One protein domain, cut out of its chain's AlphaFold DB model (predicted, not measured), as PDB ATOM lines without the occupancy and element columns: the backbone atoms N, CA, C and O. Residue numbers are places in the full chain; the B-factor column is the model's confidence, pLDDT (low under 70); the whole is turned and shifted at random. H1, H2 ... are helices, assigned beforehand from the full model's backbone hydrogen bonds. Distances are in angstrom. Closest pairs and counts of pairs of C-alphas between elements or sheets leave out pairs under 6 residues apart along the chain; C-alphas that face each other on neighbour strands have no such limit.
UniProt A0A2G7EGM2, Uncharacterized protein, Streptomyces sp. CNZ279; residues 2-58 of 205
ATOM      1  N   THR A   2       4.286   9.874   8.664       64.25
ATOM      2  CA  THR A   2       4.854  11.137   8.157       64.25
ATOM      3  C   THR A   2       6.014  10.951   7.170       64.25
ATOM      4  O   THR A   2       6.183  11.769   6.269       64.25
ATOM      5  N   ASP A   3       6.781   9.863   7.279       73.62
ATOM      6  CA  ASP A   3       7.930   9.598   6.396       73.62
ATOM      7  C   ASP A   3       7.518   9.307   4.948       73.62
ATOM      8  O   ASP A   3       8.165   9.759   4.005       73.62
ATOM      9  N   SER A   4       6.381   8.635   4.755       74.81
ATOM     10  CA  SER A   4       5.814   8.364   3.429       74.81
ATOM     11  C   SER A   4       5.332   9.638   2.730       74.81
ATOM     12  O   SER A   4       5.486   9.762   1.520       74.81
ATOM     13  N   TYR A   5       4.808  10.612   3.481       78.44
ATOM     14  CA  TYR A   5       4.411  11.914   2.935       78.44
ATOM     15  C   TYR A   5       5.622  12.733   2.483       78.44
ATOM     16  O   TYR A   5       5.608  13.308   1.397       78.44
ATOM     17  N   LYS A   6       6.702  12.738   3.275       82.50
ATOM     18  CA  LYS A   6       7.958  13.396   2.890       82.50
ATOM     19  C   LYS A   6       8.564  12.759   1.642       82.50
ATOM     20  O   LYS A   6       8.983  13.484   0.746       82.50
ATOM     21  N   ALA A   7       8.548  11.428   1.555       86.00
ATOM     22  CA  ALA A   7       9.004  10.700   0.375       86.00
ATOM     23  C   ALA A   7       8.137  10.983  -0.863       86.00
ATOM     24  O   ALA A   7       8.679  11.186  -1.945       86.00
ATOM     25  N   ALA A   8       6.810  11.062  -0.712       84.00
ATOM     26  CA  ALA A   8       5.895  11.387  -1.806       84.00
ATOM     27  C   ALA A   8       6.111  12.811  -2.340       84.00
ATOM     28  O   ALA A   8       6.167  13.008  -3.551       84.00
ATOM     29  N   VAL A   9       6.298  13.794  -1.454       85.38
ATOM     30  CA  VAL A   9       6.591  15.179  -1.852       85.38
ATOM     31  C   VAL A   9       7.961  15.274  -2.527       85.38
ATOM     32  O   VAL A   9       8.071  15.879  -3.590       85.38
ATOM     33  N   LEU A  10       8.996  14.625  -1.981       89.31
ATOM     34  CA  LEU A  10      10.324  14.578  -2.609       89.31
ATOM     35  C   LEU A  10      10.283  13.923  -3.991       89.31
ATOM     36  O   LEU A  10      10.876  14.448  -4.931       89.31
ATOM     37  N   ALA A  11       9.555  12.815  -4.134       87.19
ATOM     38  CA  ALA A  11       9.377  12.129  -5.408       87.19
ATOM     39  C   ALA A  11       8.587  12.978  -6.411       87.19
ATOM     40  O   ALA A  11       8.944  13.021  -7.585       87.19
ATOM     41  N   ALA A  12       7.558  13.699  -5.960       84.56
ATOM     42  CA  ALA A  12       6.794  14.611  -6.805       84.56
ATOM     43  C   ALA A  12       7.657  15.781  -7.303       84.56
ATOM     44  O   ALA A  12       7.619  16.116  -8.484       84.56
ATOM     45  N   VAL A  13       8.485  16.366  -6.433       84.38
ATOM     46  CA  VAL A  13       9.391  17.466  -6.796       84.38
ATOM     47  C   VAL A  13      10.514  16.979  -7.714       84.38
ATOM     48  O   VAL A  13      10.776  17.601  -8.743       84.38
ATOM     49  N   ALA A  14      11.144  15.843  -7.401       84.44
ATOM     50  CA  ALA A  14      12.187  15.248  -8.236       84.44
ATOM     51  C   ALA A  14      11.639  14.803  -9.601       84.44
ATOM     52  O   ALA A  14      12.259  15.062 -10.633       84.44
ATOM     53  N   GLY A  15      10.445  14.207  -9.618       84.81
ATOM     54  CA  GLY A  15       9.723  13.841 -10.832       84.81
ATOM     55  C   GLY A  15       9.362  15.066 -11.667       84.81
ATOM     56  O   GLY A  15       9.638  15.091 -12.862       84.81
ATOM     57  N   GLY A  16       8.839  16.123 -11.039       81.94
ATOM     58  CA  GLY A  16       8.532  17.390 -11.705       81.94
ATOM     59  C   GLY A  16       9.770  18.072 -12.294       81.94
ATOM     60  O   GLY A  16       9.718  18.587 -13.410       81.94
ATOM     61  N   TYR A  17      10.907  18.023 -11.597       84.38
ATOM     62  CA  TYR A  17      12.162  18.605 -12.073       84.38
ATOM     63  C   TYR A  17      12.782  17.808 -13.229       84.38
ATOM     64  O   TYR A  17      13.199  18.391 -14.232       84.38
ATOM     65  N   PHE A  18      12.796  16.477 -13.133       80.94
ATOM     66  CA  PHE A  18      13.315  15.600 -14.187       80.94
ATOM     67  C   PHE A  18      12.478  15.700 -15.470       80.94
ATOM     68  O   PHE A  18      13.003  15.783 -16.584       80.94
ATOM     69  N   LEU A  19      11.161  15.796 -15.304       74.50
ATOM     70  CA  LEU A  19      10.208  15.984 -16.390       74.50
ATOM     71  C   LEU A  19      10.259  17.402 -16.975       74.50
ATOM     72  O   LEU A  19      10.090  17.586 -18.178       74.50
ATOM     73  N   GLY A  20      10.563  18.406 -16.149       73.75
ATOM     74  CA  GLY A  20      10.756  19.793 -16.572       73.75
ATOM     75  C   GLY A  20      12.058  20.030 -17.342       73.75
ATOM     76  O   GLY A  20      12.106  20.907 -18.206       73.75
ATOM     77  N   ARG A  21      13.100  19.233 -17.079       83.62
ATOM     78  CA  ARG A  21      14.401  19.354 -17.758       83.62
ATOM     79  C   ARG A  21      14.398  18.767 -19.172       83.62
ATOM     80  O   ARG A  21      15.255  19.112 -19.982       83.62
ATOM     81  N   THR A  22      13.412  17.937 -19.510       79.62
ATOM     82  CA  THR A  22      13.267  17.350 -20.845       79.62
ATOM     83  C   THR A  22      12.229  18.128 -21.663       79.62
ATOM     84  O   THR A  22      11.019  17.980 -21.503       79.62
ATOM     85  N   ARG A  23      12.698  18.969 -22.601       72.25
ATOM     86  CA  ARG A  23      11.826  19.790 -23.479       72.25
ATOM     87  C   ARG A  23      10.727  18.972 -24.178       72.25
ATOM     88  O   ARG A  23       9.619  19.471 -24.347       72.25
ATOM     89  N   LYS A  24      11.014  17.717 -24.544       80.50
ATOM     90  CA  LYS A  24      10.057  16.810 -25.202       80.50
ATOM     91  C   LYS A  24       8.983  16.283 -24.251       80.50
ATOM     92  O   LYS A  24       7.825  16.188 -24.646       80.50
ATOM     93  N   ALA A  25       9.335  15.994 -22.999       78.88
ATOM     94  CA  ALA A  25       8.365  15.489 -22.038       78.88
ATOM     95  C   ALA A  25       7.429  16.594 -21.547       78.88
ATOM     96  O   ALA A  25       6.248  16.336 -21.361       78.88
ATOM     97  N   LYS A  26       7.908  17.842 -21.438       76.31
ATOM     98  CA  LYS A  26       7.039  18.990 -21.140       76.31
ATOM     99  C   LYS A  26       5.929  19.150 -22.182       76.31
ATOM    100  O   LYS A  26       4.779  19.325 -21.804       76.31
ATOM    101  N   LEU A  27       6.269  19.053 -23.469       81.94
ATOM    102  CA  LEU A  27       5.315  19.143 -24.583       81.94
ATOM    103  C   LEU A  27       4.376  17.933 -24.642       81.94
ATOM    104  O   LEU A  27       3.166  18.095 -24.760       81.94
ATOM    105  N   ALA A  28       4.921  16.723 -24.514       83.81
ATOM    106  CA  ALA A  28       4.119  15.505 -24.488       83.81
ATOM    107  C   ALA A  28       3.168  15.479 -23.288       83.81
ATOM    108  O   ALA A  28       2.043  15.012 -23.415       83.81
ATOM    109  N   LEU A  29       3.584  16.014 -22.139       81.19
ATOM    110  CA  LEU A  29       2.745  16.079 -20.957       81.19
ATOM    111  C   LEU A  29       1.703  17.179 -21.062       81.19
ATOM    112  O   LEU A  29       0.572  16.922 -20.690       81.19
ATOM    113  N   THR A  30       2.009  18.371 -21.573       82.19
ATOM    114  CA  THR A  30       0.970  19.399 -21.758       82.19
ATOM    115  C   THR A  30      -0.065  18.955 -22.782       82.19
ATOM    116  O   THR A  30      -1.257  18.970 -22.488       82.19
ATOM    117  N   VAL A  31       0.375  18.488 -23.951       84.12
ATOM    118  CA  VAL A  31      -0.529  17.981 -24.993       84.12
ATOM    119  C   VAL A  31      -1.259  16.733 -24.500       84.12
ATOM    120  O   VAL A  31      -2.479  16.648 -24.604       84.12
ATOM    121  N   GLY A  32      -0.535  15.799 -23.885       81.38
ATOM    122  CA  GLY A  32      -1.086  14.581 -23.305       81.38
ATOM    123  C   GLY A  32      -2.084  14.860 -22.189       81.38
ATOM    124  O   GLY A  32      -3.119  14.217 -22.153       81.38
ATOM    125  N   SER A  33      -1.850  15.860 -21.337       79.00
ATOM    126  CA  SER A  33      -2.769  16.242 -20.254       79.00
ATOM    127  C   SER A  33      -4.027  16.908 -20.788       79.00
ATOM    128  O   SER A  33      -5.112  16.645 -20.285       79.00
ATOM    129  N   VAL A  34      -3.916  17.737 -21.830       78.19
ATOM    130  CA  VAL A  34      -5.087  18.348 -22.473       78.19
ATOM    131  C   VAL A  34      -5.927  17.283 -23.173       78.19
ATOM    132  O   VAL A  34      -7.146  17.256 -23.013       78.19
ATOM    133  N   VAL A  35      -5.295  16.373 -23.915       80.88
ATOM    134  CA  VAL A  35      -5.998  15.297 -24.627       80.88
ATOM    135  C   VAL A  35      -6.573  14.266 -23.652       80.88
ATOM    136  O   VAL A  35      -7.727  13.870 -23.805       80.88
ATOM    137  N   ALA A  36      -5.814  13.861 -22.633       78.31
ATOM    138  CA  ALA A  36      -6.271  12.927 -21.607       78.31
ATOM    139  C   ALA A  36      -7.354  13.548 -20.719       78.31
ATOM    140  O   ALA A  36      -8.370  12.905 -20.484       78.31
ATOM    141  N   GLY A  37      -7.200  14.805 -20.294       68.06
ATOM    142  CA  GLY A  37      -8.216  15.527 -19.526       68.06
ATOM    143  C   GLY A  37      -9.525  15.649 -20.302       68.06
ATOM    144  O   GLY A  37     -10.586  15.284 -19.799       68.06
ATOM    145  N   ARG A  38      -9.439  16.018 -21.585       68.12
ATOM    146  CA  ARG A  38     -10.608  16.116 -22.466       68.12
ATOM    147  C   ARG A  38     -11.245  14.757 -22.774       68.12
ATOM    148  O   ARG A  38     -12.459  14.694 -22.930       68.12
ATOM    149  N   ARG A  39     -10.465  13.668 -22.836       69.94
ATOM    150  CA  ARG A  39     -10.999  12.300 -22.985       69.94
ATOM    151  C   ARG A  39     -11.601  11.725 -21.704       69.94
ATOM    152  O   ARG A  39     -12.477  10.876 -21.802       69.94
ATOM    153  N   LEU A  40     -11.155  12.175 -20.535       71.75
ATOM    154  CA  LEU A  40     -11.674  11.748 -19.233       71.75
ATOM    155  C   LEU A  40     -12.860  12.604 -18.751       71.75
ATOM    156  O   LEU A  40     -13.366  12.368 -17.659       71.75
ATOM    157  N   GLY A  41     -13.301  13.592 -19.542       65.19
ATOM    158  CA  GLY A  41     -14.382  14.513 -19.167       65.19
ATOM    159  C   GLY A  41     -14.019  15.439 -18.002       65.19
ATOM    160  O   GLY A  41     -14.897  16.068 -17.422       65.19
ATOM    161  N   LEU A  42     -12.735  15.509 -17.649       70.12
ATOM    162  CA  LEU A  42     -12.230  16.361 -16.587       70.12
ATOM    163  C   LEU A  42     -12.023  17.747 -17.172       70.12
ATOM    164  O   LEU A  42     -11.138  17.934 -18.010       70.12
ATOM    165  N   ASP A  43     -12.834  18.707 -16.737       73.94
ATOM    166  CA  ASP A  43     -12.661  20.087 -17.151       73.94
ATOM    167  C   ASP A  43     -11.385  20.629 -16.481       73.94
ATOM    168  O   ASP A  43     -11.337  20.789 -15.253       73.94
ATOM    169  N   PRO A  44     -10.302  20.867 -17.243       70.50
ATOM    170  CA  PRO A  44      -9.030  21.280 -16.665       70.50
ATOM    171  C   PRO A  44      -9.171  22.595 -15.897       70.50
ATOM    172  O   PRO A  44      -8.429  22.822 -14.948       70.50
ATOM    173  N   GLN A  45     -10.146  23.435 -16.259       77.56
ATOM    174  CA  GLN A  45     -10.444  24.681 -15.565       77.56
ATOM    175  C   GLN A  45     -11.058  24.443 -14.179       77.56
ATOM    176  O   GLN A  45     -10.788  25.198 -13.244       77.56
ATOM    177  N   GLU A  46     -11.873  23.403 -14.032       79.50
ATOM    178  CA  GLU A  46     -12.542  23.069 -12.778       79.50
ATOM    179  C   GLU A  46     -11.572  22.413 -11.792       79.50
ATOM    180  O   GLU A  46     -11.517  22.822 -10.634       79.50
ATOM    181  N   LEU A  47     -10.702  21.517 -12.271       79.19
ATOM    182  CA  LEU A  47      -9.597  20.970 -11.474       79.19
ATOM    183  C   LEU A  47      -8.618  22.056 -11.025       79.19
ATOM    184  O   LEU A  47      -8.149  22.037  -9.888       79.19
ATOM    185  N   LEU A  48      -8.325  23.026 -11.895       81.81
ATOM    186  CA  LEU A  48      -7.480  24.158 -11.528       81.81
ATOM    187  C   LEU A  48      -8.145  25.008 -10.447       81.81
ATOM    188  O   LEU A  48      -7.499  25.357  -9.466       81.81
ATOM    189  N   ARG A  49      -9.439  25.313 -10.600       82.50
ATOM    190  CA  ARG A  49     -10.210  26.060  -9.598       82.50
ATOM    191  C   ARG A  49     -10.238  25.334  -8.263       82.50
ATOM    192  O   ARG A  49      -9.921  25.947  -7.254       82.50
ATOM    193  N   GLN A  50     -10.543  24.041  -8.259       82.06
ATOM    194  CA  GLN A  50     -10.563  23.220  -7.048       82.06
ATOM    195  C   GLN A  50      -9.171  23.118  -6.407       82.06
ATOM    196  O   GLN A  50      -9.054  23.219  -5.190       82.06
ATOM    197  N   GLY A  51      -8.111  22.989  -7.210       80.94
ATOM    198  CA  GLY A  51      -6.730  22.986  -6.730       80.94
ATOM    199  C   GLY A  51      -6.324  24.319  -6.102       80.94
ATOM    200  O   GLY A  51      -5.779  24.337  -5.003       80.94
ATOM    201  N   ILE A  52      -6.648  25.441  -6.749       80.81
ATOM    202  CA  ILE A  52      -6.374  26.787  -6.224       80.81
ATOM    203  C   ILE A  52      -7.185  27.041  -4.949       80.81
ATOM    204  O   ILE A  52      -6.633  27.554  -3.982       80.81
ATOM    205  N   GLN A  53      -8.459  26.638  -4.913       77.81
ATOM    206  CA  GLN A  53      -9.314  26.765  -3.730       77.81
ATOM    207  C   GLN A  53      -8.728  25.987  -2.542       77.81
ATOM    208  O   GLN A  53      -8.650  26.510  -1.437       77.81
ATOM    209  N   LYS A  54      -8.247  24.761  -2.777       77.62
ATOM    210  CA  LYS A  54      -7.630  23.913  -1.745       77.62
ATOM    211  C   LYS A  54      -6.280  24.439  -1.259       77.62
ATOM    212  O   LYS A  54      -5.967  24.315  -0.078       77.62
ATOM    213  N   LEU A  55      -5.492  25.039  -2.148       74.06
ATOM    214  CA  LEU A  55      -4.244  25.705  -1.777       74.06
ATOM    215  C   LEU A  55      -4.506  26.990  -0.978       74.06
ATOM    216  O   LEU A  55      -3.800  27.243  -0.008       74.06
ATOM    217  N   ALA A  56      -5.543  27.752  -1.337       71.12
ATOM    218  CA  ALA A  56      -5.959  28.957  -0.618       71.12
ATOM    219  C   ALA A  56      -6.548  28.655   0.774       71.12
ATOM    220  O   ALA A  56      -6.373  29.440   1.694       71.12
ATOM    221  N   GLU A  57      -7.195  27.500   0.958       71.25
ATOM    222  CA  GLU A  57      -7.683  27.033   2.268       71.25
ATOM    223  C   GLU A  57      -6.554  26.635   3.241       71.25
ATOM    224  O   GLU A  57      -6.823  26.356   4.410       71.25
ATOM    225  N   THR A  58      -5.294  26.586   2.790       74.44
ATOM    226  CA  THR A  58      -4.154  26.193   3.628       74.44
ATOM    227  C   THR A  58      -3.438  27.445   4.172       74.44
ATOM    228  O   THR A  58      -2.674  28.073   3.437       74.44
TER     229      THR A  58
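AT A GLANCE: This is residues 2 to 58 of the 205 residues of an uncharacterized protein of Streptomyces sp. CNZ279 (UniProt A0A2G7EGM2). Three helices follow one another like three sides of an open frame: H1 and H3 are two arms at the ends of H2, they meet it only at corners, and the middle is empty. Residues 2 to 15 of H1 and residues 48 to 58, most of them in H3, stick out free. The printed part has 57 residues with three named helices, in the order H1, H2, H3, and no named strand; its class is all helix. It is loose, with a radius of gyration of the C-alphas of 14.0 A, and flat, spanning 35 by 32 by 17 A.

HOW THE PARTS SIT: Start with H1, residues 2 to 21, and go on to H2, residues 23 to 39. They only just touch, with 3 pairs of C-alphas within 8 A, and only at the corner by their link; look at Gly 20 and Lys 26, whose C-alphas are the closest at 5.9 A. They run opposite ways at a steep tilt of 68 degrees, only just short of about perpendicular. Next comes H3, residues 44 to 56, about perpendicular to H2 at 75 degrees. H2 and H3 also only just touch, with 3 pairs within 8 A, only at the corner; their closest C-alphas, of Gly 37 and Pro 44, are 6.5 A apart. H1 and H3 are apart. In H1, H2 and H3 every O i to N i+4 pair is within hydrogen-bond range.

IN THESE COORDINATES: Find C-alpha 2 at (4.854, 11.137, 8.157); from there H1 runs 28.8 A to C-alpha 21. H2 begins at C-alpha 23, at (11.826, 19.790, -23.479), and runs 24.0 A to C-alpha 39. H3 runs 18.1 A from C-alpha 44 to C-alpha 56 at (-5.959, 28.957, -0.618).

THE WHOLE: The two C-alphas farthest apart, of Asp 3 and Arg 39, are 35.1 A apart. The printed part has no cut, and both links are tight. Look for pLDDT under 70 at residue 2, residues 37 to 39 and residue 41; the mean of the printed part is 78.4.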